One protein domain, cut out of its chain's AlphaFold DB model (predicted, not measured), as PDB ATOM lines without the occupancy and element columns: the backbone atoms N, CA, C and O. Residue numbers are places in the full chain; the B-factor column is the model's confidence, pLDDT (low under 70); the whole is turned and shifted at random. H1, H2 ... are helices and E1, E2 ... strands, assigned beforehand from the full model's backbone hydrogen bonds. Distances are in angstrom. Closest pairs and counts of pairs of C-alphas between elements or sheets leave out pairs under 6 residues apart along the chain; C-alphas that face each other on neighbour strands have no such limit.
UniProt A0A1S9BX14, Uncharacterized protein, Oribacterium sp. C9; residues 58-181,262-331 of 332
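This is residues 58 to 181 and 262 to 331 of the 332 residues of an uncharacterized protein of Oribacterium sp. C9 (UniProt A0A1S9BX14). What would one see first? A strongly twisted sheet of six strands runs through the middle, with H1, H7 and H4 over one face and H3 on the other, three layers in all; the sheet curls round H3. H2 is off the sheet and touches no helix, and H5 follows the edge strand E4 and only grazes the sheet. What is it built of? The printed part has 194 residues with seven named helices and six named strands, E1 H1 E2 H2 E3 H3 H4 E4 H5 E5 H6 E6 H7 along the chain, of mixed class. The sheet runs E2 E1 E3 E6 E5 E4 and is mixed; the whole is compact, with a radius of gyration of the C-alphas of 15.8 A and spans of 47 by 44 by 33 A.

How does the sheet begin? E1, residues 59 to 65, is the parallel neighbour of E2, residues 96 to 100, at 9 degrees, with N 63 and O 98 within hydrogen-bond range at 2.9 A. E1 is also the parallel neighbour of E3, residues 132 to 135, at 12 degrees, with N 134 and O 64 at 2.9 A. E1, H1 (residues 77 to 88) and E2 form a strand-helix-strand unit, two parallel neighbour strands with a helix between, and E2, H2 (residues 112 to 126) and E3 form a split one, with E1 between its strands; both crossovers are right-handed. How does the sheet go on? E6, residues 309 to 311, is antiparallel to E3 at 155 degrees, with N 309 and O 135 at 2.8 A. E5, residues 284 to 290, is antiparallel to E6 at 117 degrees, with N 289 and O 310 at 2.8 A, and E4, residues 170 to 174, is antiparallel to E5 at 145 degrees, with N 171 and O 288 at 2.8 A. Which helices are on it? H1 lies over E2 at a height over the sheet of 8.1 A, with the closest C-alphas, of Glu 81 and Val 97, 5.7 A apart. On the same face, H7, residues 319 to 330, has a height of 4.7 A, and H4, residues 158 to 166, stands up from the sheet over E4, its line rising 45 degrees. H3, residues 137 to 145, is on the opposite face; its closest C-alphas to E4, of Leu 145 and Ile 173, are 6.6 A apart. Which helices touch? With residues 84 to 88 alone, H1 touches H7, opposite ways at a steep tilt of 67 degrees, only just short of about perpendicular; the closest C-alphas, of Ala 88 and Lys 324, are 6.5 A apart. H6, residues 295 to 298, touches residues 328 to 330 of H7, closest at the C-alphas of Lys 296 and Leu 329, 5.0 A, and H5, residues 175 to 181, touches H3, closest at those of Gln 178 and Leu 145, 4.8 A. Every O i to N i+4 pair is within hydrogen-bond range in H1, H2, H3, H4, H5 and H7, while H6 is too short for such a pair.

Where do the first and last elements lie? E1 begins at C-alpha 59, (144.055, 191.583, 130.988), and is 16.9 A long; H7, 17.2 A long, ends at C-alpha 330, (156.923, 206.331, 143.517). Which others are long? H2, the longest helix, measures 20.7 A from C-alpha 112 at (154.483, 171.137, 146.744), H1 16.1 A and E5 16.0 A.

How large is it, and where is it cut? The C-alphas farthest apart, of Ser 94 and Lys 280, are 47.6 A apart. Residues 182 to 261 are not printed, and C-alphas 181 and 262 are 8.6 A apart across the cut. Which links are long, and where is confidence low? The links E1 to H1, E2 to H2 and H3 to H4 are long. The mean pLDDT of the printed part is 91.0, and residues 91 to 93 and 265 are under 70.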
ATOM      1  N   PRO A  58     139.511 191.546 129.289       87.38
ATOM      2  CA  PRO A  58     140.885 191.276 128.886       87.38
ATOM      3  C   PRO A  58     141.866 191.849 129.913       87.38
ATOM      4  O   PRO A  58     141.607 192.880 130.540       87.38
ATOM      5  N   LEU A  59     142.981 191.151 130.105       90.62
ATOM      6  CA  LEU A  59     144.055 191.583 130.988       90.62
ATOM      7  C   LEU A  59     144.774 192.782 130.357       90.62
ATOM      8  O   LEU A  59     145.331 192.659 129.268       90.62
ATOM      9  N   ALA A  60     144.763 193.921 131.044       93.00
ATOM     10  CA  ALA A  60     145.531 195.103 130.661       93.00
ATOM     11  C   ALA A  60     146.916 195.121 131.302       93.00
ATOM     12  O   ALA A  60     147.858 195.592 130.677       93.00
ATOM     13  N   PHE A  61     147.039 194.642 132.542       95.38
ATOM     14  CA  PHE A  61     148.305 194.649 133.266       95.38
ATOM     15  C   PHE A  61     148.348 193.551 134.323       95.38
ATOM     16  O   PHE A  61     147.373 193.379 135.062       95.38
ATOM     17  N   TYR A  62     149.484 192.871 134.443       96.19
ATOM     18  CA  TYR A  62     149.778 191.967 135.550       96.19
ATOM     19  C   TYR A  62     151.113 192.316 136.205       96.19
ATOM     20  O   TYR A  62     152.173 192.223 135.581       96.19
ATOM     21  N   CYS A  63     151.078 192.613 137.504       96.81
ATOM     22  CA  CYS A  63     152.266 192.640 138.346       96.81
ATOM     23  C   CYS A  63     152.254 191.484 139.344       96.81
ATOM     24  O   CYS A  63     151.245 191.227 140.002       96.81
ATOM     25  N   MET A  64     153.392 190.806 139.479       95.62
ATOM     26  CA  MET A  64     153.621 189.838 140.546       95.62
ATOM     27  C   MET A  64     154.594 190.403 141.576       95.62
ATOM     28  O   MET A  64     155.743 190.706 141.258       95.62
ATOM     29  N   MET A  65     154.144 190.506 142.822       95.31
ATOM     30  CA  MET A  65     154.933 190.944 143.965       95.31
ATOM     31  C   MET A  65     155.248 189.732 144.861       95.31
ATOM     32  O   MET A  65     154.489 189.412 145.776       95.31
ATOM     33  N   LEU A  66     156.346 189.014 144.585       92.38
ATOM     34  CA  LEU A  66     156.697 187.800 145.339       92.38
ATOM     35  C   LEU A  66     157.256 188.149 146.707       92.38
ATOM     36  O   LEU A  66     158.122 189.007 146.815       92.38
ATOM     37  N   ASN A  67     156.815 187.430 147.740       90.50
ATOM     38  CA  ASN A  67     157.268 187.636 149.120       90.50
ATOM     39  C   ASN A  67     156.964 189.057 149.644       90.50
ATOM     40  O   ASN A  67     157.616 189.547 150.566       90.50
ATOM     41  N   ALA A  68     155.942 189.707 149.077       89.50
ATOM     42  CA  ALA A  68     155.521 191.056 149.445       89.50
ATOM     43  C   ALA A  68     154.676 191.097 150.725       89.50
ATOM     44  O   ALA A  68     154.690 192.101 151.441       89.50
ATOM     45  N   SER A  69     153.927 190.022 150.995       82.69
ATOM     46  CA  SER A  69     152.996 189.957 152.119       82.69
ATOM     47  C   SER A  69     153.700 189.927 153.480       82.69
ATOM     48  O   SER A  69     154.767 189.340 153.669       82.69
ATOM     49  N   GLY A  70     153.076 190.562 154.467       80.62
ATOM     50  CA  GLY A  70     153.591 190.657 155.824       80.62
ATOM     51  C   GLY A  70     152.525 191.174 156.790       80.62
ATOM     52  O   GLY A  70     151.483 191.660 156.355       80.62
ATOM     53  N   PRO A  71     152.761 191.087 158.110       78.00
ATOM     54  CA  PRO A  71     151.806 191.555 159.118       78.00
ATOM     55  C   PRO A  71     151.562 193.073 159.078       78.00
ATOM     56  O   PRO A  71     150.612 193.552 159.689       78.00
ATOM     57  N   GLU A  72     152.432 193.818 158.397       80.69
ATOM     58  CA  GLU A  72     152.389 195.275 158.268       80.69
ATOM     59  C   GLU A  72     151.628 195.742 157.023       80.69
ATOM     60  O   GLU A  72     151.380 196.938 156.896       80.69
ATOM     61  N   VAL A  73     151.237 194.822 156.131       86.06
ATOM     62  CA  VAL A  73     150.517 195.176 154.906       86.06
ATOM     63  C   VAL A  73     149.168 195.792 155.260       86.06
ATOM     64  O   VAL A  73     148.320 195.154 155.887       86.06
ATOM     65  N   SER A  74     148.975 197.043 154.852       85.25
ATOM     66  CA  SER A  74     147.773 197.825 155.155       85.25
ATOM     67  C   SER A  74     146.922 198.147 153.931       85.25
ATOM     68  O   SER A  74     145.792 198.603 154.092       85.25
ATOM     69  N   MET A  75     147.450 197.925 152.727       86.19
ATOM     70  CA  MET A  75     146.747 198.140 151.461       86.19
ATOM     71  C   MET A  75     146.311 196.795 150.880       86.19
ATOM     72  O   MET A  75     147.116 195.865 150.830       86.19
ATOM     73  N   SER A  76     145.051 196.677 150.451       88.00
ATOM     74  CA  SER A  76     144.575 195.459 149.781       88.00
ATOM     75  C   SER A  76     144.971 195.438 148.302       88.00
ATOM     76  O   SER A  76     145.239 196.485 147.707       88.00
ATOM     77  N   GLU A  77     144.974 194.246 147.701       88.69
ATOM     78  CA  GLU A  77     145.243 194.065 146.267       88.69
ATOM     79  C   GLU A  77     144.246 194.856 145.418       88.69
ATOM     80  O   GLU A  77     144.649 195.585 144.519       88.69
ATOM     81  N   GLU A  78     142.958 194.821 145.768       90.31
ATOM     82  CA  GLU A  78     141.915 195.526 145.021       90.31
ATOM     83  C   GLU A  78     142.081 197.051 145.086       90.31
ATOM     84  O   GLU A  78     141.792 197.752 144.113       90.31
ATOM     85  N   GLU A  79     142.548 197.583 146.222       91.50
ATOM     86  CA  GLU A  79     142.859 199.007 146.340       91.50
ATOM     87  C   GLU A  79     144.043 199.376 145.441       91.50
ATOM     88  O   GLU A  79     143.971 200.359 144.699       91.50
ATOM     89  N   LEU A  80     145.116 198.583 145.471       92.00
ATOM     90  CA  LEU A  80     146.314 198.823 144.670       92.00
ATOM     91  C   LEU A  80     146.009 198.725 143.166       92.00
ATOM     92  O   LEU A  80     146.397 199.611 142.402       92.00
ATOM     93  N   GLU A  81     145.240 197.713 142.754       93.94
ATOM     94  CA  GLU A  81     144.757 197.521 141.382       93.94
ATOM     95  C   GLU A  81     143.908 198.705 140.917       93.94
ATOM     96  O   GLU A  81     144.149 199.256 139.841       93.94
ATOM     97  N   SER A  82     142.941 199.144 141.732       91.62
ATOM     98  CA  SER A  82     142.070 200.272 141.389       91.62
ATOM     99  C   SER A  82     142.844 201.582 141.267       91.62
ATOM    100  O   SER A  82     142.540 202.392 140.388       91.62
ATOM    101  N   ARG A  83     143.820 201.819 142.148       92.94
ATOM    102  CA  ARG A  83     144.643 203.033 142.121       92.94
ATOM    103  C   ARG A  83     145.573 203.043 140.916       92.94
ATOM    104  O   ARG A  83     145.674 204.076 140.257       92.94
ATOM    105  N   PHE A  84     146.196 201.910 140.596       95.00
ATOM    106  CA  PHE A  84     147.042 201.820 139.413       95.00
ATOM    107  C   PHE A  84     146.231 201.937 138.121       95.00
ATOM    108  O   PHE A  84     146.635 202.671 137.225       95.00
ATOM    109  N   ALA A  85     145.065 201.290 138.030       93.31
ATOM    110  CA  ALA A  85     144.187 201.412 136.866       93.31
ATOM    111  C   ALA A  85     143.816 202.879 136.585       93.31
ATOM    112  O   ALA A  85     143.879 203.319 135.440       93.31
ATOM    113  N   ALA A  86     143.500 203.646 137.636       92.25
ATOM    114  CA  ALA A  86     143.231 205.076 137.523       92.25
ATOM    115  C   ALA A  86     144.473 205.877 137.092       92.25
ATOM    116  O   ALA A  86     144.368 206.729 136.214       92.25
ATOM    117  N   PHE A  87     145.642 205.588 137.672       93.62
ATOM    118  CA  PHE A  87     146.902 206.260 137.338       93.62
ATOM    119  C   PHE A  87     147.349 206.002 135.894       93.62
ATOM    120  O   PHE A  87     147.793 206.907 135.192       93.62
ATOM    121  N   ALA A  88     147.240 204.754 135.440       92.94
ATOM    122  CA  ALA A  88     147.658 204.336 134.110       92.94
ATOM    123  C   ALA A  88     146.618 204.638 133.020       92.94
ATOM    124  O   ALA A  88     146.912 204.404 131.844       92.94
ATOM    125  N   GLU A  89     145.450 205.171 133.404       90.19
ATOM    126  CA  GLU A  89     144.292 205.426 132.539       90.19
ATOM    127  C   GLU A  89     143.808 204.152 131.820       90.19
ATOM    128  O   GLU A  89     143.388 204.180 130.662       90.19
ATOM    129  N   VAL A  90     143.874 203.010 132.516       87.06
ATOM    130  CA  VAL A  90     143.390 201.722 132.005       87.06
ATOM    131  C   VAL A  90     141.865 201.762 131.950       87.06
ATOM    132  O   VAL A  90     141.191 202.102 132.921       87.06
ATOM    133  N   ASN A  91     141.332 201.437 130.776       67.94
ATOM    134  CA  ASN A  91     140.014 201.828 130.290       67.94
ATOM    135  C   ASN A  91     138.876 201.444 131.259       67.94
ATOM    136  O   ASN A  91     138.605 200.255 131.435       67.94
ATOM    137  N   ASP A  92     138.260 202.470 131.872       63.03
ATOM    138  CA  ASP A  92     137.185 202.545 132.892       63.03
ATOM    139  C   ASP A  92     136.366 201.258 133.143       63.03
ATOM    140  O   ASP A  92     135.160 201.163 132.904       63.03
ATOM    141  N   GLY A  93     137.042 200.213 133.618       63.25
ATOM    142  CA  GLY A  93     136.446 198.923 133.925       63.25
ATOM    143  C   GLY A  93     136.132 198.005 132.737       63.25
ATOM    144  O   GLY A  93     135.414 197.034 132.966       63.25
ATOM    145  N   SER A  94     136.643 198.214 131.520       76.75
ATOM    146  CA  SER A  94     136.578 197.197 130.451       76.75
ATOM    147  C   SER A  94     137.748 196.219 130.473       76.75
ATOM    148  O   SER A  94     137.635 195.136 129.913       76.75
ATOM    149  N   GLU A  95     138.846 196.582 131.127       86.94
ATOM    150  CA  GLU A  95     140.064 195.778 131.213       86.94
ATOM    151  C   GLU A  95     140.383 195.437 132.674       86.94
ATOM    152  O   GLU A  95     139.857 196.056 133.605       86.94
ATOM    153  N   LYS A  96     141.199 194.402 132.881       89.69
ATOM    154  CA  LYS A  96     141.596 193.929 134.208       89.69
ATOM    155  C   LYS A  96     143.047 194.303 134.500       89.69
ATOM    156  O   LYS A  96     143.939 193.947 133.735       89.69
ATOM    157  N   VAL A  97     143.265 194.960 135.631       94.00
ATOM    158  CA  VAL A  97     144.576 195.084 136.276       94.00
ATOM    159  C   VAL A  97     144.662 193.996 137.340       94.00
ATOM    160  O   VAL A  97     143.683 193.768 138.044       94.00
ATOM    161  N   VAL A  98     145.793 193.301 137.417       94.81
ATOM    162  CA  VAL A  98     146.069 192.299 138.449       94.81
ATOM    163  C   VAL A  98     147.371 192.651 139.147       94.81
ATOM    164  O   VAL A  98     148.392 192.826 138.481       94.81
ATOM    165  N   ILE A  99     147.346 192.740 140.474       95.25
ATOM    166  CA  ILE A  99     148.558 192.901 141.282       95.25
ATOM    167  C   ILE A  99     148.558 191.832 142.369       95.25
ATOM    168  O   ILE A  99     147.866 191.946 143.374       95.25
ATOM    169  N   ASP A 100     149.338 190.779 142.143       93.62
ATOM    170  CA  ASP A 100     149.417 189.634 143.046       93.62
ATOM    171  C   ASP A 100     150.491 189.855 144.108       93.62
ATOM    172  O   ASP A 100     151.684 189.797 143.822       93.62
ATOM    173  N   THR A 101     150.057 190.083 145.341       92.19
ATOM    174  CA  THR A 101     150.897 190.273 146.532       92.19
ATOM    175  C   THR A 101     150.887 189.055 147.457       92.19
ATOM    176  O   THR A 101     151.662 188.979 148.416       92.19
ATOM    177  N   THR A 102     150.004 188.089 147.181       87.56
ATOM    178  CA  THR A 102     149.833 186.866 147.976       87.56
ATOM    179  C   THR A 102     150.855 185.780 147.657       87.56
ATOM    180  O   THR A 102     151.046 184.854 148.451       87.56
ATOM    181  N   ALA A 103     151.500 185.860 146.493       86.75
ATOM    182  CA  ALA A 103     152.467 184.870 146.062       86.75
ATOM    183  C   ALA A 103     153.745 184.920 146.918       86.75
ATOM    184  O   ALA A 103     154.325 185.976 147.177       86.75
ATOM    185  N   SER A 104     154.202 183.746 147.348       86.75
ATOM    186  CA  SER A 104     155.497 183.581 148.006       86.75
ATOM    187  C   SER A 104     156.273 182.478 147.315       86.75
ATOM    188  O   SER A 104     155.696 181.475 146.895       86.75
ATOM    189  N   PHE A 105     157.573 182.673 147.156       86.56
ATOM    190  CA  PHE A 105     158.418 181.724 146.452       86.56
ATOM    191  C   PHE A 105     159.819 181.737 147.044       86.56
ATOM    192  O   PHE A 105     160.386 182.794 147.299       86.56
ATOM    193  N   ASN A 106     160.363 180.545 147.255       85.62
ATOM    194  CA  ASN A 106     161.758 180.355 147.602       85.62
ATOM    195  C   ASN A 106     162.276 179.168 146.773       85.62
ATOM    196  O   ASN A 106     161.775 178.052 146.965       85.62
ATOM    197  N   PRO A 107     163.228 179.392 145.852       79.56
ATOM    198  CA  PRO A 107     163.751 178.352 144.965       79.56
ATOM    199  C   PRO A 107     164.508 177.246 145.712       79.56
ATOM    200  O   PRO A 107     164.570 176.125 145.219       79.56
ATOM    201  N   ASN A 108     165.003 177.507 146.926       80.38
ATOM    202  CA  ASN A 108     165.719 176.519 147.739       80.38
ATOM    203  C   ASN A 108     164.774 175.615 148.551       80.38
ATOM    204  O   ASN A 108     165.202 174.635 149.166       80.38
ATOM    205  N   VAL A 109     163.472 175.926 148.586       82.12
ATOM    206  CA  VAL A 109     162.478 175.154 149.339       82.12
ATOM    207  C   VAL A 109     161.767 174.170 148.418       82.12
ATOM    208  O   VAL A 109     160.842 174.529 147.691       82.12
ATOM    209  N   ASN A 110     162.115 172.891 148.541       81.75
ATOM    210  CA  ASN A 110     161.458 171.798 147.821       81.75
ATOM    211  C   ASN A 110     160.136 171.393 148.491       81.75
ATOM    212  O   ASN A 110     160.064 170.434 149.260       81.75
ATOM    213  N   SER A 111     159.070 172.146 148.209       87.75
ATOM    214  CA  SER A 111     157.714 171.862 148.693       87.75
ATOM    215  C   SER A 111     156.696 171.843 147.552       87.75
ATOM    216  O   SER A 111     156.870 172.530 146.550       87.75
ATOM    217  N   GLN A 112     155.584 171.114 147.723       87.00
ATOM    218  CA  GLN A 112     154.483 171.137 146.744       87.00
ATOM    219  C   GLN A 112     153.948 172.557 146.512       87.00
ATOM    220  O   GLN A 112     153.541 172.894 145.404       87.00
ATOM    221  N   TYR A 113     153.974 173.395 147.553       87.25
ATOM    222  CA  TYR A 113     153.603 174.798 147.440       87.25
ATOM    223  C   TYR A 113     154.590 175.560 146.546       87.25
ATOM    224  O   TYR A 113     154.160 176.182 145.580       87.25
ATOM    225  N   SER A 114     155.899 175.445 146.792       85.44
ATOM    226  CA  SER A 114     156.935 176.081 145.963       85.44
ATOM    227  C   SER A 114     156.865 175.626 144.505       85.44
ATOM    228  O   SER A 114     156.966 176.452 143.604       85.44
ATOM    229  N   MET A 115     156.618 174.333 144.259       86.81
ATOM    230  CA  MET A 115     156.424 173.797 142.908       86.81
ATOM    231  C   MET A 115     155.194 174.403 142.223       86.81
ATOM    232  O   MET A 115     155.260 174.758 141.050       86.81
ATOM    233  N   ALA A 116     154.079 174.562 142.944       90.56
ATOM    234  CA  ALA A 116     152.878 175.197 142.405       90.56
ATOM    235  C   ALA A 116     153.098 176.687 142.086       90.56
ATOM    236  O   ALA A 116     152.606 177.174 141.070       90.56
ATOM    237  N   GLN A 117     153.856 177.402 142.922       89.81
ATOM    238  CA  GLN A 117     154.212 178.806 142.683       89.81
ATOM    239  C   GLN A 117     155.162 178.946 141.492       89.81
ATOM    240  O   GLN A 117     154.921 179.778 140.624       89.81
ATOM    241  N   ASN A 118     156.169 178.076 141.380       88.94
ATOM    242  CA  ASN A 118     157.033 178.026 140.203       88.94
ATOM    243  C   ASN A 118     156.225 177.739 138.927       88.94
ATOM    244  O   ASN A 118     156.342 178.479 137.959       88.94
ATOM    245  N   ALA A 119     155.326 176.749 138.946       91.00
ATOM    246  CA  ALA A 119     154.456 176.447 137.808       91.00
ATOM    247  C   ALA A 119     153.573 177.643 137.412       91.00
ATOM    248  O   ALA A 119     153.371 177.891 136.224       91.00
ATOM    249  N   LYS A 120     153.075 178.411 138.391       92.31
ATOM    250  CA  LYS A 120     152.322 179.648 138.145       92.31
ATOM    251  C   LYS A 120     153.190 180.716 137.478       92.31
ATOM    252  O   LYS A 120     152.751 181.299 136.492       92.31
ATOM    253  N   ILE A 121     154.400 180.954 137.985       91.81
ATOM    254  CA  ILE A 121     155.351 181.914 137.402       91.81
ATOM    255  C   ILE A 121     155.679 181.505 135.962       91.81
ATOM    256  O   ILE A 121     155.515 182.306 135.047       91.81
ATOM    257  N   THR A 122     156.035 180.239 135.740       91.12
ATOM    258  CA  THR A 122     156.328 179.680 134.413       91.12
ATOM    259  C   THR A 122     155.154 179.840 133.449       91.12
ATOM    260  O   THR A 122     155.354 180.235 132.302       91.12
ATOM    261  N   ALA A 123     153.919 179.593 133.900       93.06
ATOM    262  CA  ALA A 123     152.730 179.786 133.075       93.06
ATOM    263  C   ALA A 123     152.526 181.257 132.672       93.06
ATOM    264  O   ALA A 123     152.204 181.514 131.518       93.06
ATOM    265  N   LEU A 124     152.746 182.204 133.591       92.00
ATOM    266  CA  LEU A 124     152.627 183.645 133.321       92.00
ATOM    267  C   LEU A 124     153.728 184.163 132.388       92.00
ATOM    268  O   LEU A 124     153.467 185.031 131.557       92.00
ATOM    269  N   PHE A 125     154.944 183.620 132.494       92.19
ATOM    270  CA  PHE A 125     156.009 183.893 131.529       92.19
ATOM    271  C   PHE A 125     155.654 183.347 130.143       92.19
ATOM    272  O   PHE A 125     155.766 184.066 129.154       92.19
ATOM    273  N   ALA A 126     155.177 182.101 130.069       92.81
ATOM    274  CA  ALA A 126     154.813 181.454 128.812       92.81
ATOM    275  C   ALA A 126     153.593 182.094 128.128       92.81
ATOM    276  O   ALA A 126     153.494 182.055 126.903       92.81
ATOM    277  N   SER A 127     152.662 182.671 128.894       92.38
ATOM    278  CA  SER A 127     151.497 183.371 128.344       92.38
ATOM    279  C   SER A 127     151.772 184.821 127.950       92.38
ATOM    280  O   SER A 127     150.882 185.444 127.381       92.38
ATOM    281  N   HIS A 128     152.976 185.349 128.215       93.44
ATOM    282  CA  HIS A 128     153.323 186.766 128.033       93.44
ATOM    283  C   HIS A 128     152.443 187.732 128.849       93.44
ATOM    284  O   HIS A 128     152.382 188.927 128.563       93.44
ATOM    285  N   ASP A 129     151.769 187.235 129.891       92.12
ATOM    286  CA  ASP A 129     150.863 188.051 130.700       92.12
ATOM    287  C   ASP A 129     151.600 188.887 131.751       92.12
ATOM    288  O   ASP A 129     151.036 189.863 132.238       92.12
ATOM    289  N   LEU A 130     152.829 188.510 132.121       94.38
ATOM    290  CA  LEU A 130     153.588 189.147 133.195       94.38
ATOM    291  C   LEU A 130     154.264 190.443 132.726       94.38
ATOM    292  O   LEU A 130     155.228 190.408 131.963       94.38
ATOM    293  N   ASP A 131     153.792 191.586 133.229       96.81
ATOM    294  CA  ASP A 131     154.281 192.908 132.815       96.81
ATOM    295  C   ASP A 131     155.288 193.516 133.781       96.81
ATOM    296  O   ASP A 131     156.177 194.262 133.375       96.81
ATOM    297  N   ALA A 132     155.166 193.212 135.066       97.56
ATOM    298  CA  ALA A 132     156.080 193.696 136.086       97.56
ATOM    299  C   ALA A 132     156.283 192.642 137.166       97.56
ATOM    300  O   ALA A 132     155.361 191.913 137.539       97.56
ATOM    301  N   MET A 133     157.482 192.616 137.731       97.69
ATOM    302  CA  MET A 133     157.768 191.847 138.932       97.69
ATOM    303  C   MET A 133     158.363 192.763 139.992       97.69
ATOM    304  O   MET A 133     159.205 193.599 139.682       97.69
ATOM    305  N   VAL A 134     157.940 192.595 141.241       97.38
ATOM    306  CA  VAL A 134     158.627 193.153 142.409       97.38
ATOM    307  C   VAL A 134     158.959 191.984 143.313       97.38
ATOM    308  O   VAL A 134     158.063 191.289 143.776       97.38
ATOM    309  N   ILE A 135     160.233 191.703 143.517       95.06
ATOM    310  CA  ILE A 135     160.662 190.467 144.180       95.06
ATOM    311  C   ILE A 135     161.854 190.751 145.091       95.06
ATOM    312  O   ILE A 135     162.509 191.786 144.960       95.06
ATOM    313  N   ASP A 136     162.102 189.864 146.052       92.94
ATOM    314  CA  ASP A 136     163.273 189.966 146.923       92.94
ATOM    315  C   ASP A 136     164.580 189.717 146.143       92.94
ATOM    316  O   ASP A 136     164.548 189.124 145.063       92.94
ATOM    317  N   PRO A 137     165.746 190.134 146.666       91.50
ATOM    318  CA  PRO A 137     166.975 190.176 145.880       91.50
ATOM    319  C   PRO A 137     167.510 188.802 145.468       91.50
ATOM    320  O   PRO A 137     168.032 188.660 144.366       91.50
ATOM    321  N   GLY A 138     167.384 187.784 146.328       89.19
ATOM    322  CA  GLY A 138     167.881 186.441 146.021       89.19
ATOM    323  C   GLY A 138     167.076 185.811 144.892       89.19
ATOM    324  O   GLY A 138     167.638 185.356 143.894       89.19
ATOM    325  N   VAL A 139     165.748 185.881 144.999       90.81
ATOM    326  CA  VAL A 139     164.837 185.442 143.936       90.81
ATOM    327  C   VAL A 139     164.997 186.306 142.678       90.81
ATOM    328  O   VAL A 139     164.928 185.780 141.566       90.81
ATOM    329  N   PHE A 140     165.281 187.608 142.820       94.56
ATOM    330  CA  PHE A 140     165.574 188.497 141.692       94.56
ATOM    331  C   PHE A 140     166.797 188.045 140.909       94.56
ATOM    332  O   PHE A 140     166.713 187.905 139.691       94.56
ATOM    333  N   THR A 141     167.915 187.788 141.588       92.81
ATOM    334  CA  THR A 141     169.140 187.303 140.945       92.81
ATOM    335  C   THR A 141     168.894 185.979 140.232       92.81
ATOM    336  O   THR A 141     169.312 185.839 139.087       92.81
ATOM    337  N   TYR A 142     168.161 185.047 140.855       90.62
ATOM    338  CA  TYR A 142     167.803 183.770 140.231       90.62
ATOM    339  C   TYR A 142     167.091 183.970 138.886       90.62
ATOM    340  O   TYR A 142     167.547 183.464 137.864       90.62
ATOM    341  N   TYR A 143     166.013 184.756 138.846       92.44
ATOM    342  CA  TYR A 143     165.295 185.002 137.592       92.44
ATOM    343  C   TYR A 143     166.092 185.875 136.611       92.44
ATOM    344  O   TYR A 143     166.074 185.623 135.408       92.44
ATOM    345  N   GLY A 144     166.830 186.871 137.104       94.19
ATOM    346  CA  GLY A 144     167.647 187.762 136.283       94.19
ATOM    347  C   GLY A 144     168.756 187.025 135.538       94.19
ATOM    348  O   GLY A 144     168.877 187.189 134.326       94.19
ATOM    349  N   LEU A 145     169.498 186.153 136.225       93.00
ATOM    350  CA  LEU A 145     170.534 185.316 135.612       93.00
ATOM    351  C   LEU A 145     169.966 184.316 134.594       93.00
ATOM    352  O   LEU A 145     170.650 183.980 133.636       93.00
ATOM    353  N   ASN A 146     168.699 183.914 134.739       90.31
ATOM    354  CA  ASN A 146     167.966 183.120 133.745       90.31
ATOM    355  C   ASN A 146     167.360 183.972 132.605       90.31
ATOM    356  O   ASN A 146     166.570 183.481 131.802       90.31
ATOM    357  N   GLY A 147     167.695 185.263 132.522       93.00
ATOM    358  CA  GLY A 147     167.227 186.158 131.460       93.00
ATOM    359  C   GLY A 147     165.756 186.526 131.521       93.00
ATOM    360  O   GLY A 147     165.170 186.881 130.502       93.00
ATOM    361  N   ALA A 148     165.159 186.492 132.711       94.81
ATOM    362  CA  ALA A 148     163.762 186.856 132.888       94.81
ATOM    363  C   ALA A 148     163.479 188.349 132.658       94.81
ATOM    364  O   ALA A 148     162.337 188.694 132.362       94.81
ATOM    365  N   PHE A 149     164.473 189.235 132.796       97.75
ATOM    366  CA  PHE A 149     164.282 190.688 132.814       97.75
ATOM    367  C   PHE A 149     164.917 191.400 131.619       97.75
ATOM    368  O   PHE A 149     165.957 190.998 131.107       97.75
ATOM    369  N   THR A 150     164.266 192.481 131.198       97.12
ATOM    370  CA  THR A 150     164.732 193.394 130.154       97.12
ATOM    371  C   THR A 150     165.843 194.288 130.701       97.12
ATOM    372  O   THR A 150     165.788 194.715 131.854       97.12
ATOM    373  N   ASP A 151     166.812 194.629 129.855       97.81
ATOM    374  CA  ASP A 151     167.775 195.686 130.146       97.81
ATOM    375  C   ASP A 151     167.054 197.031 130.326       97.81
ATOM    376  O   ASP A 151     166.316 197.493 129.452       97.81
ATOM    377  N   LEU A 152     167.266 197.686 131.464       97.62
ATOM    378  CA  LEU A 152     166.605 198.945 131.800       97.62
ATOM    379  C   LEU A 152     166.914 200.069 130.807       97.62
ATOM    380  O   LEU A 152     166.102 200.978 130.662       97.62
ATOM    381  N   ARG A 153     168.043 199.994 130.094       97.00
ATOM    382  CA  ARG A 153     168.418 200.947 129.039       97.00
ATOM    383  C   ARG A 153     167.501 200.871 127.814       97.00
ATOM    384  O   ARG A 153     167.507 201.787 127.002       97.00
ATOM    385  N   GLU A 154     166.729 199.793 127.663       96.69
ATOM    386  CA  GLU A 154     165.755 199.637 126.576       96.69
ATOM    387  C   GLU A 154     164.373 200.206 126.915       96.69
ATOM    388  O   GLU A 154     163.569 200.436 126.011       96.69
ATOM    389  N   VAL A 155     164.068 200.387 128.204       96.69
ATOM    390  CA  VAL A 155     162.717 200.746 128.678       96.69
ATOM    391  C   VAL A 155     162.654 202.091 129.388       96.69
ATOM    392  O   VAL A 155     161.607 202.733 129.352       96.69
ATOM    393  N   LEU A 156     163.746 202.531 130.012       96.94
ATOM    394  CA  LEU A 156     163.853 203.849 130.629       96.94
ATOM    395  C   LEU A 156     164.482 204.843 129.660       96.94
ATOM    396  O   LEU A 156     165.347 204.488 128.859       96.94
ATOM    397  N   ASN A 157     164.094 206.110 129.777       96.50
ATOM    398  CA  ASN A 157     164.844 207.185 129.129       96.50
ATOM    399  C   ASN A 157     166.131 207.528 129.910       96.50
ATOM    400  O   ASN A 157     166.291 207.138 131.069       96.50
ATOM    401  N   ASP A 158     167.038 208.279 129.278       96.19
ATOM    402  CA  ASP A 158     168.347 208.631 129.853       96.19
ATOM    403  C   ASP A 158     168.230 209.345 131.215       96.19
ATOM    404  O   ASP A 158     168.980 209.037 132.144       96.19
ATOM    405  N   ASP A 159     167.267 210.262 131.365       96.38
ATOM    406  CA  ASP A 159     167.069 211.028 132.603       96.38
ATOM    407  C   ASP A 159     166.571 210.129 133.751       96.38
ATOM    408  O   ASP A 159     167.034 210.238 134.892       96.38
ATOM    409  N   GLU A 160     165.639 209.217 133.464       95.12
ATOM    410  CA  GLU A 160     165.135 208.222 134.415       95.12
ATOM    411  C   GLU A 160     166.231 207.244 134.826       95.12
ATOM    412  O   GLU A 160     166.425 206.991 136.019       95.12
ATOM    413  N   PHE A 161     166.981 206.721 133.857       97.12
ATOM    414  CA  PHE A 161     168.075 205.800 134.126       97.12
ATOM    415  C   PHE A 161     169.130 206.445 135.034       97.12
ATOM    416  O   PHE A 161     169.505 205.868 136.059       97.12
ATOM    417  N   GLU A 162     169.554 207.677 134.736       97.12
ATOM    418  CA  GLU A 162     170.532 208.402 135.551       97.12
ATOM    419  C   GLU A 162     169.996 208.786 136.938       97.12
ATOM    420  O   GLU A 162     170.740 208.740 137.927       97.12
ATOM    421  N   LYS A 163     168.696 209.083 137.073       95.50
ATOM    422  CA  LYS A 163     168.043 209.273 138.382       95.50
ATOM    423  C   LYS A 163     168.215 208.034 139.268       95.50
ATOM    424  O   LYS A 163     168.590 208.164 140.434       95.50
ATOM    425  N   TYR A 164     167.963 206.837 138.742       96.19
ATOM    426  CA  TYR A 164     168.099 205.601 139.523       96.19
ATOM    427  C   TYR A 164     169.561 205.200 139.737       96.19
ATOM    428  O   TYR A 164     169.920 204.758 140.833       96.19
ATOM    429  N   ARG A 165     170.425 205.406 138.737       95.00
ATOM    430  CA  ARG A 165     171.867 205.141 138.827       95.00
ATOM    431  C   ARG A 165     172.528 206.000 139.903       95.00
ATOM    432  O   ARG A 165     173.197 205.466 140.784       95.00
ATOM    433  N   SER A 166     172.308 207.314 139.877       94.69
ATOM    434  CA  SER A 166     172.883 208.256 140.852       94.69
ATOM    435  C   SER A 166     172.379 208.028 142.281       94.69
ATOM    436  O   SER A 166     173.105 208.287 143.239       94.69
ATOM    437  N   GLY A 167     171.168 207.486 142.430       92.44
ATOM    438  CA  GLY A 167     170.619 207.050 143.712       92.44
ATOM    439  C   GLY A 167     171.164 205.713 144.229       92.44
ATOM    440  O   GLY A 167     170.736 205.287 145.298       92.44
ATOM    441  N   ASN A 168     172.061 205.040 143.497       94.00
ATOM    442  CA  ASN A 168     172.510 203.670 143.772       94.00
ATOM    443  C   ASN A 168     171.339 202.671 143.884       94.00
ATOM    444  O   ASN A 168     171.302 201.823 144.775       94.00
ATOM    445  N   ARG A 169     170.338 202.822 143.004       95.38
ATOM    446  CA  ARG A 169     169.103 202.021 142.995       95.38
ATOM    447  C   ARG A 169     169.024 201.031 141.839       95.38
ATOM    448  O   ARG A 169     168.062 200.275 141.790       95.38
ATOM    449  N   ILE A 170     169.984 201.023 140.918       97.31
ATOM    450  CA  ILE A 170     170.013 200.035 139.837       97.31
ATOM    451  C   ILE A 170     170.540 198.705 140.381       97.31
ATOM    452  O   ILE A 170     171.576 198.657 141.040       97.31
ATOM    453  N   TYR A 171     169.815 197.634 140.088       97.06
ATOM    454  CA  TYR A 171     170.195 196.260 140.365       97.06
ATOM    455  C   TYR A 171     170.831 195.656 139.115       97.06
ATOM    456  O   TYR A 171     170.176 195.526 138.074       97.06
ATOM    457  N   TYR A 172     172.110 195.311 139.227       96.62
ATOM    458  CA  TYR A 172     172.887 194.715 138.146       96.62
ATOM    459  C   TYR A 172     172.958 193.196 138.296       96.62
ATOM    460  O   TYR A 172     173.002 192.677 139.413       96.62
ATOM    461  N   ILE A 173     173.010 192.501 137.163       95.38
ATOM    462  CA  ILE A 173     173.426 191.097 137.067       95.38
ATOM    463  C   ILE A 173     174.672 191.001 136.188       95.38
ATOM    464  O   ILE A 173     174.921 191.894 135.376       95.38
ATOM    465  N   ASP A 174     175.430 189.916 136.333       95.25
ATOM    466  CA  ASP A 174     176.583 189.650 135.475       95.25
ATOM    467  C   ASP A 174     176.157 188.864 134.224       95.25
ATOM    468  O   ASP A 174     175.806 187.682 134.290       95.25
ATOM    469  N   GLY A 175     176.198 189.535 133.078       93.81
ATOM    470  CA  GLY A 175     175.912 189.001 131.753       93.81
ATOM    471  C   GLY A 175     176.813 187.833 131.366       93.81
ATOM    472  O   GLY A 175     176.347 186.902 130.711       93.81
ATOM    473  N   ALA A 176     178.058 187.790 131.848       93.75
ATOM    474  CA  ALA A 176     178.947 186.660 131.591       93.75
ATOM    475  C   ALA A 176     178.482 185.391 132.324       93.75
ATOM    476  O   ALA A 176     178.651 184.279 131.820       93.75
ATOM    477  N   ILE A 177     177.882 185.536 133.512       92.19
ATOM    478  CA  ILE A 177     177.269 184.414 134.241       92.19
ATOM    479  C   ILE A 177     175.988 183.976 133.532       92.19
ATOM    480  O   ILE A 177     175.784 182.782 133.319       92.19
ATOM    481  N   GLN A 178     175.157 184.931 133.118       91.69
ATOM    482  CA  GLN A 178     173.944 184.660 132.350       91.69
ATOM    483  C   GLN A 178     174.238 183.906 131.041       91.69
ATOM    484  O   GLN A 178     173.553 182.936 130.721       91.69
ATOM    485  N   GLU A 179     175.265 184.307 130.285       91.69
ATOM    486  CA  GLU A 179     175.662 183.623 129.050       91.69
ATOM    487  C   GLU A 179     176.149 182.196 129.327       91.69
ATOM    488  O   GLU A 179     175.760 181.266 128.617       91.69
ATOM    489  N   LYS A 180     176.940 181.996 130.390       91.19
ATOM    490  CA  LYS A 180     177.364 180.655 130.821       91.19
ATOM    491  C   LYS A 180     176.155 179.776 131.125       91.19
ATOM    492  O   LYS A 180     176.069 178.691 130.559       91.19
ATOM    493  N   LEU A 181     175.213 180.249 131.946       88.00
ATOM    494  CA  LEU A 181     173.992 179.509 132.295       88.00
ATOM    495  C   LEU A 181     173.164 179.146 131.057       88.00
ATOM    496  O   LEU A 181     172.767 177.997 130.899       88.00
ATOM    497  N   MET A 262     174.908 180.429 140.266       72.81
ATOM    498  CA  MET A 262     173.751 181.175 140.779       72.81
ATOM    499  C   MET A 262     173.865 181.520 142.272       72.81
ATOM    500  O   MET A 262     173.214 182.462 142.733       72.81
ATOM    501  N   GLY A 263     174.679 180.778 143.025       76.25
ATOM    502  CA  GLY A 263     174.675 180.803 144.486       76.25
ATOM    503  C   GLY A 263     173.408 180.166 145.070       76.25
ATOM    504  O   GLY A 263     172.663 179.478 144.377       76.25
ATOM    505  N   GLU A 264     173.148 180.401 146.360       71.38
ATOM    506  CA  GLU A 264     171.892 180.007 147.014       71.38
ATOM    507  C   GLU A 264     170.924 181.205 147.032       71.38
ATOM    508  O   GLU A 264     171.031 182.067 147.910       71.38
ATOM    509  N   PRO A 265     169.987 181.311 146.071       67.75
ATOM    510  CA  PRO A 265     169.022 182.405 146.025       67.75
ATOM    511  C   PRO A 265     168.011 182.285 147.167       67.75
ATOM    512  O   PRO A 265     166.998 181.603 147.047       67.75
ATOM    513  N   ASP A 266     168.292 182.928 148.297       76.06
ATOM    514  CA  ASP A 266     167.404 182.959 149.462       76.06
ATOM    515  C   ASP A 266     166.828 184.361 149.705       76.06
ATOM    516  O   ASP A 266     167.370 185.371 149.250       76.06
ATOM    517  N   VAL A 267     165.726 184.429 150.451       77.75
ATOM    518  CA  VAL A 267     165.101 185.697 150.833       77.75
ATOM    519  C   VAL A 267     166.013 186.416 151.828       77.75
ATOM    520  O   VAL A 267     166.083 186.075 153.009       77.75
ATOM    521  N   VAL A 268     166.719 187.439 151.346       81.00
ATOM    522  CA  VAL A 268     167.707 188.190 152.136       81.00
ATOM    523  C   VAL A 268     167.019 189.234 153.017       81.00
ATOM    524  O   VAL A 268     166.122 189.946 152.558       81.00
ATOM    525  N   SER A 269     167.444 189.372 154.279       81.88
ATOM    526  CA  SER A 269     166.921 190.431 155.152       81.88
ATOM    527  C   SER A 269     167.388 191.820 154.708       81.88
ATOM    528  O   SER A 269     168.456 191.974 154.110       81.88
ATOM    529  N   ARG A 270     166.618 192.862 155.038       80.81
ATOM    530  CA  ARG A 270     166.949 194.245 154.651       80.81
ATOM    531  C   ARG A 270     168.313 194.709 155.174       80.81
ATOM    532  O   ARG A 270     168.985 195.484 154.502       80.81
ATOM    533  N   GLU A 271     168.733 194.238 156.344       80.12
ATOM    534  CA  GLU A 271     170.014 194.592 156.968       80.12
ATOM    535  C   GLU A 271     171.206 193.856 156.348       80.12
ATOM    536  O   GLU A 271     172.322 194.367 156.375       80.12
ATOM    537  N   ALA A 272     170.974 192.650 155.824       80.81
ATOM    538  CA  ALA A 272     171.999 191.828 155.190       80.81
ATOM    539  C   ALA A 272     172.187 192.164 153.702       80.81
ATOM    540  O   ALA A 272     173.196 191.784 153.106       80.81
ATOM    541  N   PHE A 273     171.228 192.865 153.096       85.31
ATOM    542  CA  PHE A 273     171.274 193.207 151.684       85.31
ATOM    543  C   PHE A 273     172.357 194.247 151.372       85.31
ATOM    544  O   PHE A 273     172.453 195.299 152.003       85.31
ATOM    545  N   THR A 274     173.132 193.972 150.323       84.44
ATOM    546  CA  THR A 274     174.058 194.930 149.714       84.44
ATOM    547  C   THR A 274     173.754 195.025 148.227       84.44
ATOM    548  O   THR A 274     173.532 194.007 147.574       84.44
ATOM    549  N   VAL A 275     173.708 196.252 147.703       86.75
ATOM    550  CA  VAL A 275     173.477 196.484 146.271       86.75
ATOM    551  C   VAL A 275     174.615 195.826 145.481       86.75
ATOM    552  O   VAL A 275     175.776 196.058 145.840       86.75
ATOM    553  N   PRO A 276     174.319 195.022 144.441       86.62
ATOM    554  CA  PRO A 276     175.352 194.426 143.605       86.62
ATOM    555  C   PRO A 276     176.272 195.495 143.013       86.62
ATOM    556  O   PRO A 276     175.810 196.496 142.467       86.62
ATOM    557  N   ASP A 277     177.577 195.276 143.143       88.50
ATOM    558  CA  ASP A 277     178.602 196.210 142.689       88.50
ATOM    559  C   ASP A 277     178.999 195.883 141.239       88.50
ATOM    560  O   ASP A 277     179.631 194.844 141.014       88.50
ATOM    561  N   PRO A 278     178.647 196.730 140.253       91.25
ATOM    562  CA  PRO A 278     178.932 196.456 138.850       91.25
ATOM    563  C   PRO A 278     180.434 196.435 138.537       91.25
ATOM    564  O   PRO A 278     180.822 195.837 137.541       91.25
ATOM    565  N   GLU A 279     181.301 197.032 139.369       91.56
ATOM    566  CA  GLU A 279     182.760 196.989 139.156       91.56
ATOM    567  C   GLU A 279     183.361 195.597 139.400       91.56
ATOM    568  O   GLU A 279     184.494 195.327 139.000       91.56
ATOM    569  N   LYS A 280     182.612 194.706 140.060       91.00
ATOM    570  CA  LYS A 280     183.014 193.317 140.324       91.00
ATOM    571  C   LYS A 280     182.453 192.325 139.305       91.00
ATOM    572  O   LYS A 280     182.714 191.135 139.452       91.00
ATOM    573  N   MET A 281     181.680 192.799 138.328       93.25
ATOM    574  CA  MET A 281     181.058 191.978 137.287       93.25
ATOM    575  C   MET A 281     181.887 192.023 136.005       93.25
ATOM    576  O   MET A 281     182.504 193.043 135.694       93.25
ATOM    577  N   GLU A 282     181.894 190.922 135.259       94.44
ATOM    578  CA  GLU A 282     182.551 190.854 133.952       94.44
ATOM    579  C   GLU A 282     181.743 191.618 132.889       94.44
ATOM    580  O   GLU A 282     182.319 192.409 132.141       94.44
ATOM    581  N   ASP A 283     180.415 191.459 132.883       95.50
ATOM    582  CA  ASP A 283     179.498 192.209 132.015       95.50
ATOM    583  C   ASP A 283     178.271 192.721 132.797       95.50
ATOM    584  O   ASP A 283     177.260 192.033 132.895       95.50
ATOM    585  N   PRO A 284     178.315 193.910 133.421       96.38
ATOM    586  CA  PRO A 284     177.206 194.391 134.243       96.38
ATOM    587  C   PRO A 284     175.992 194.821 133.400       96.38
ATOM    588  O   PRO A 284     176.021 195.851 132.717       96.38
ATOM    589  N   ILE A 285     174.873 194.106 133.542       97.31
ATOM    590  CA  ILE A 285     173.594 194.419 132.886       97.31
ATOM    591  C   ILE A 285     172.618 195.022 133.911       97.31
ATOM    592  O   ILE A 285     172.311 194.374 134.917       97.31
ATOM    593  N   PRO A 286     172.106 196.251 133.698       97.62
ATOM    594  CA  PRO A 286     171.136 196.871 134.595       97.62
ATOM    595  C   PRO A 286     169.736 196.312 134.322       97.62
ATOM    596  O   PRO A 286     169.119 196.654 133.321       97.62
ATOM    597  N   VAL A 287     169.210 195.477 135.213       97.56
ATOM    598  CA  VAL A 287     167.952 194.736 134.971       97.56
ATOM    599  C   VAL A 287     166.853 195.017 135.992       97.56
ATOM    600  O   VAL A 287     165.695 194.669 135.761       97.56
ATOM    601  N   GLY A 288     167.185 195.645 137.123       97.62
ATOM    602  CA  GLY A 288     166.216 195.920 138.183       97.62
ATOM    603  C   GLY A 288     166.394 197.270 138.864       97.62
ATOM    604  O   GLY A 288     167.427 197.925 138.743       97.62
ATOM    605  N   ILE A 289     165.364 197.697 139.588       98.06
ATOM    606  CA  ILE A 289     165.330 198.959 140.327       98.06
ATOM    607  C   ILE A 289     164.914 198.669 141.759       98.06
ATOM    608  O   ILE A 289     163.851 198.113 142.018       98.06
ATOM    609  N   ILE A 290     165.729 199.086 142.714       97.06
ATOM    610  CA  ILE A 290     165.428 198.976 144.134       97.06
ATOM    611  C   ILE A 290     164.344 200.005 144.479       97.06
ATOM    612  O   ILE A 290     164.529 201.219 144.317       97.06
ATOM    613  N   VAL A 291     163.197 199.521 144.959       96.44
ATOM    614  CA  VAL A 291     161.988 200.325 145.228       96.44
ATOM    615  C   VAL A 291     161.608 200.349 146.711       96.44
ATOM    616  O   VAL A 291     160.473 200.652 147.059       96.44
ATOM    617  N   THR A 292     162.565 200.081 147.603       92.31
ATOM    618  CA  THR A 292     162.352 200.047 149.060       92.31
ATOM    619  C   THR A 292     161.714 201.318 149.619       92.31
ATOM    620  O   THR A 292     160.880 201.242 150.516       92.31
ATOM    621  N   ASP A 293     162.101 202.479 149.090       90.00
ATOM    622  CA  ASP A 293     161.635 203.787 149.567       90.00
ATOM    623  C   ASP A 293     160.465 204.343 148.735       90.00
ATOM    624  O   ASP A 293     160.056 205.491 148.919       90.00
ATOM    625  N   ALA A 294     159.926 203.554 147.800       94.44
ATOM    626  CA  ALA A 294     158.769 203.948 147.008       94.44
ATOM    627  C   ALA A 294     157.532 204.047 147.929       94.44
ATOM    628  O   ALA A 294     157.249 203.081 148.644       94.44
ATOM    629  N   PRO A 295     156.778 205.167 147.949       93.25
ATOM    630  CA  PRO A 295     155.695 205.375 148.910       93.25
ATOM    631  C   PRO A 295     154.653 204.258 148.921       93.25
ATOM    632  O   PRO A 295     154.246 203.826 149.991       93.25
ATOM    633  N   LYS A 296     154.254 203.715 147.763       93.12
ATOM    634  CA  LYS A 296     153.262 202.621 147.722       93.12
ATOM    635  C   LYS A 296     153.770 201.328 148.359       93.12
ATOM    636  O   LYS A 296     152.972 200.573 148.903       93.12
ATOM    637  N   ILE A 297     155.081 201.095 148.315       92.62
ATOM    638  CA  ILE A 297     155.733 199.952 148.956       92.62
ATOM    639  C   ILE A 297     155.864 200.206 150.460       92.62
ATOM    640  O   ILE A 297     155.371 199.414 151.262       92.62
ATOM    641  N   ALA A 298     156.474 201.334 150.835       89.75
ATOM    642  CA  ALA A 298     156.777 201.673 152.221       89.75
ATOM    643  C   ALA A 298     155.516 201.948 153.056       89.75
ATOM    644  O   ALA A 298     155.351 201.361 154.123       89.75
ATOM    645  N   ASP A 299     154.603 202.790 152.563       89.38
ATOM    646  CA  ASP A 299     153.356 203.132 153.259       89.38
ATOM    647  C   ASP A 299     152.345 201.979 153.205       89.38
ATOM    648  O   ASP A 299     151.489 201.862 154.079       89.38
ATOM    649  N   GLY A 300     152.439 201.125 152.179       87.00
ATOM    650  CA  GLY A 300     151.625 199.918 152.043       87.00
ATOM    651  C   GLY A 300     152.060 198.771 152.957       87.00
ATOM    652  O   GLY A 300     151.300 197.816 153.098       87.00
ATOM    653  N   GLY A 301     153.247 198.856 153.573       87.88
ATOM    654  CA  GLY A 301     153.810 197.821 154.446       87.88
ATOM    655  C   GLY A 301     154.316 196.576 153.709       87.88
ATOM    656  O   GLY A 301     154.508 195.528 154.329       87.88
ATOM    657  N   PHE A 302     154.518 196.667 152.392       91.38
ATOM    658  CA  PHE A 302     155.009 195.556 151.579       91.38
ATOM    659  C   PHE A 302     156.509 195.337 151.801       91.38
ATOM    660  O   PHE A 302     157.267 196.287 151.996       91.38
ATOM    661  N   PHE A 303     156.951 194.078 151.730       90.62
ATOM    662  CA  PHE A 303     158.367 193.691 151.841       90.62
ATOM    663  C   PHE A 303     159.053 194.137 153.143       90.62
ATOM    664  O   PHE A 303     160.261 194.362 153.153       90.62
ATOM    665  N   SER A 304     158.334 194.225 154.270       83.62
ATOM    666  CA  SER A 304     158.896 194.787 155.514       83.62
ATOM    667  C   SER A 304     160.166 194.091 156.029       83.62
ATOM    668  O   SER A 304     160.938 194.679 156.786       83.62
ATOM    669  N   ARG A 305     160.419 192.850 155.595       84.19
ATOM    670  CA  ARG A 305     161.567 192.027 156.006       84.19
ATOM    671  C   ARG A 305     162.700 191.952 154.984       84.19
ATOM    672  O   ARG A 305     163.727 191.359 155.297       84.19
ATOM    673  N   THR A 306     162.536 192.502 153.785       90.19
ATOM    674  CA  THR A 306     163.495 192.344 152.682       90.19
ATOM    675  C   THR A 306     163.587 193.619 151.839       90.19
ATOM    676  O   THR A 306     163.071 194.669 152.220       90.19
ATOM    677  N   VAL A 307     164.308 193.557 150.724       92.38
ATOM    678  CA  VAL A 307     164.472 194.658 149.778       92.38
ATOM    679  C   VAL A 307     163.720 194.329 148.491       92.38
ATOM    680  O   VAL A 307     164.082 193.371 147.818       92.38
ATOM    681  N   PRO A 308     162.693 195.108 148.123       95.44
ATOM    682  CA  PRO A 308     161.991 194.897 146.871       95.44
ATOM    683  C   PRO A 308     162.796 195.437 145.693       95.44
ATOM    684  O   PRO A 308     163.171 196.616 145.654       95.44
ATOM    685  N   VAL A 309     162.998 194.575 144.705       97.56
ATOM    686  CA  VAL A 309     163.605 194.898 143.418       97.56
ATOM    687  C   VAL A 309     162.535 194.766 142.339       97.56
ATOM    688  O   VAL A 309     161.961 193.697 142.133       97.56
ATOM    689  N   PHE A 310     162.238 195.879 141.676       98.44
ATOM    690  CA  PHE A 310     161.349 195.956 140.526       98.44
ATOM    691  C   PHE A 310     162.096 195.536 139.256       98.44
ATOM    692  O   PHE A 310     163.197 196.022 139.013       98.44
ATOM    693  N   GLY A 311     161.493 194.685 138.432       98.00
ATOM    694  CA  GLY A 311     162.019 194.266 137.135       98.00
ATOM    695  C   GLY A 311     160.926 194.238 136.070       98.00
ATOM    696  O   GLY A 311     159.759 193.967 136.366       98.00
ATOM    697  N   VAL A 312     161.314 194.507 134.822       98.25
ATOM    698  CA  VAL A 312     160.430 194.432 133.648       98.25
ATOM    699  C   VAL A 312     160.696 193.109 132.929       98.25
ATOM    700  O   VAL A 312     161.772 192.966 132.342       98.25
ATOM    701  N   PRO A 313     159.776 192.129 132.959       97.62
ATOM    702  CA  PRO A 313     159.971 190.852 132.287       97.62
ATOM    703  C   PRO A 313     160.254 191.014 130.791       97.62
ATOM    704  O   PRO A 313     159.612 191.819 130.115       97.62
ATOM    705  N   VAL A 314     161.184 190.221 130.258       96.38
ATOM    706  CA  VAL A 314     161.546 190.233 128.828       96.38
ATOM    707  C   VAL A 314     160.365 189.868 127.924       96.38
ATOM    708  O   VAL A 314     160.262 190.361 126.804       96.38
ATOM    709  N   VAL A 315     159.452 189.041 128.440       93.94
ATOM    710  CA  VAL A 315     158.257 188.557 127.738       93.94
ATOM    711  C   VAL A 315     157.137 189.593 127.647       93.94
ATOM    712  O   VAL A 315     156.221 189.393 126.851       93.94
ATOM    713  N   SER A 316     157.186 190.673 128.436       95.44
ATOM    714  CA  SER A 316     156.110 191.666 128.459       95.44
ATOM    715  C   SER A 316     156.020 192.403 127.124       95.44
ATOM    716  O   SER A 316     156.973 193.043 126.672       95.44
ATOM    717  N   GLU A 317     154.829 192.376 126.530       93.81
ATOM    718  CA  GLU A 317     154.489 193.181 125.352       93.81
ATOM    719  C   GLU A 317     154.090 194.621 125.727       93.81
ATOM    720  O   GLU A 317     153.964 195.484 124.859       93.81
ATOM    721  N   ARG A 318     153.905 194.904 127.026       93.81
ATOM    722  CA  ARG A 318     153.358 196.162 127.560       93.81
ATOM    723  C   ARG A 318     154.365 196.897 128.447       93.81
ATOM    724  O   ARG A 318     153.993 197.478 129.464       93.81
ATOM    725  N   LYS A 319     155.636 196.930 128.029       94.69
ATOM    726  CA  LYS A 319     156.754 197.548 128.775       94.69
ATOM    727  C   LYS A 319     156.476 198.995 129.215       94.69
ATOM    728  O   LYS A 319     156.874 199.392 130.306       94.69
ATOM    729  N   GLU A 320     155.737 199.768 128.416       94.88
ATOM    730  CA  GLU A 320     155.314 201.130 128.782       94.88
ATOM    731  C   GLU A 320     154.429 201.161 130.042       94.88
ATOM    732  O   GLU A 320     154.596 202.033 130.897       94.88
ATOM    733  N   LEU A 321     153.504 200.204 130.196       95.25
ATOM    734  CA  LEU A 321     152.678 200.085 131.402       95.25
ATOM    735  C   LEU A 321     153.511 199.649 132.609       95.25
ATOM    736  O   LEU A 321     153.252 200.119 133.713       95.25
ATOM    737  N   SER A 322     154.540 198.826 132.408       96.75
ATOM    738  CA  SER A 322     155.498 198.456 133.458       96.75
ATOM    739  C   SER A 322     156.241 199.678 133.993       96.75
ATOM    740  O   SER A 322     156.327 199.869 135.206       96.75
ATOM    741  N   VAL A 323     156.717 200.558 133.108       96.88
ATOM    742  CA  VAL A 323     157.368 201.817 133.507       96.88
ATOM    743  C   VAL A 323     156.367 202.764 134.184       96.88
ATOM    744  O   VAL A 323     156.678 203.353 135.219       96.88
ATOM    745  N   LYS A 324     155.118 202.851 133.702       96.88
ATOM    746  CA  LYS A 324     154.062 203.585 134.426       96.88
ATOM    747  C   LYS A 324     153.811 203.011 135.821       96.88
ATOM    748  O   LYS A 324     153.574 203.784 136.745       96.88
ATOM    749  N   PHE A 325     153.869 201.692 135.996       97.62
ATOM    750  CA  PHE A 325     153.720 201.065 137.309       97.62
ATOM    751  C   PHE A 325     154.862 201.445 138.249       97.62
ATOM    752  O   PHE A 325     154.607 201.806 139.394       97.62
ATOM    753  N   LEU A 326     156.106 201.473 137.764       97.56
ATOM    754  CA  LEU A 326     157.238 201.999 138.531       97.56
ATOM    755  C   LEU A 326     156.981 203.441 139.002       97.56
ATOM    756  O   LEU A 326     157.194 203.752 140.171       97.56
ATOM    757  N   HIS A 327     156.475 204.312 138.126       96.81
ATOM    758  CA  HIS A 327     156.139 205.692 138.494       96.81
ATOM    759  C   HIS A 327     155.004 205.766 139.515       96.81
ATOM    760  O   HIS A 327     155.081 206.545 140.462       96.81
ATOM    761  N   PHE A 328     153.986 204.922 139.360       96.94
ATOM    762  CA  PHE A 328     152.895 204.792 140.317       96.94
ATOM    763  C   PHE A 328     153.392 204.371 141.706       96.94
ATOM    764  O   PHE A 328     152.933 204.921 142.709       96.94
ATOM    765  N   LEU A 329     154.355 203.443 141.784       96.12
ATOM    766  CA  LEU A 329     154.952 203.039 143.059       96.12
ATOM    767  C   LEU A 329     155.627 204.219 143.775       96.12
ATOM    768  O   LEU A 329     155.592 204.287 145.006       96.12
ATOM    769  N   GLU A 330     156.225 205.142 143.013       94.44
ATOM    770  CA  GLU A 330     156.923 206.331 143.517       94.44
ATOM    771  C   GLU A 330     156.004 207.530 143.812       94.44
ATOM    772  O   GLU A 330     156.410 208.461 144.515       94.44
ATOM    773  N   GLU A 331     154.771 207.519 143.309       93.19
ATOM    774  CA  GLU A 331     153.790 208.572 143.553       93.19
ATOM    775  C   GLU A 331     153.317 208.552 145.017       93.19
ATOM    776  O   GLU A 331     153.082 207.489 145.600       93.19
TER     777      GLU A 331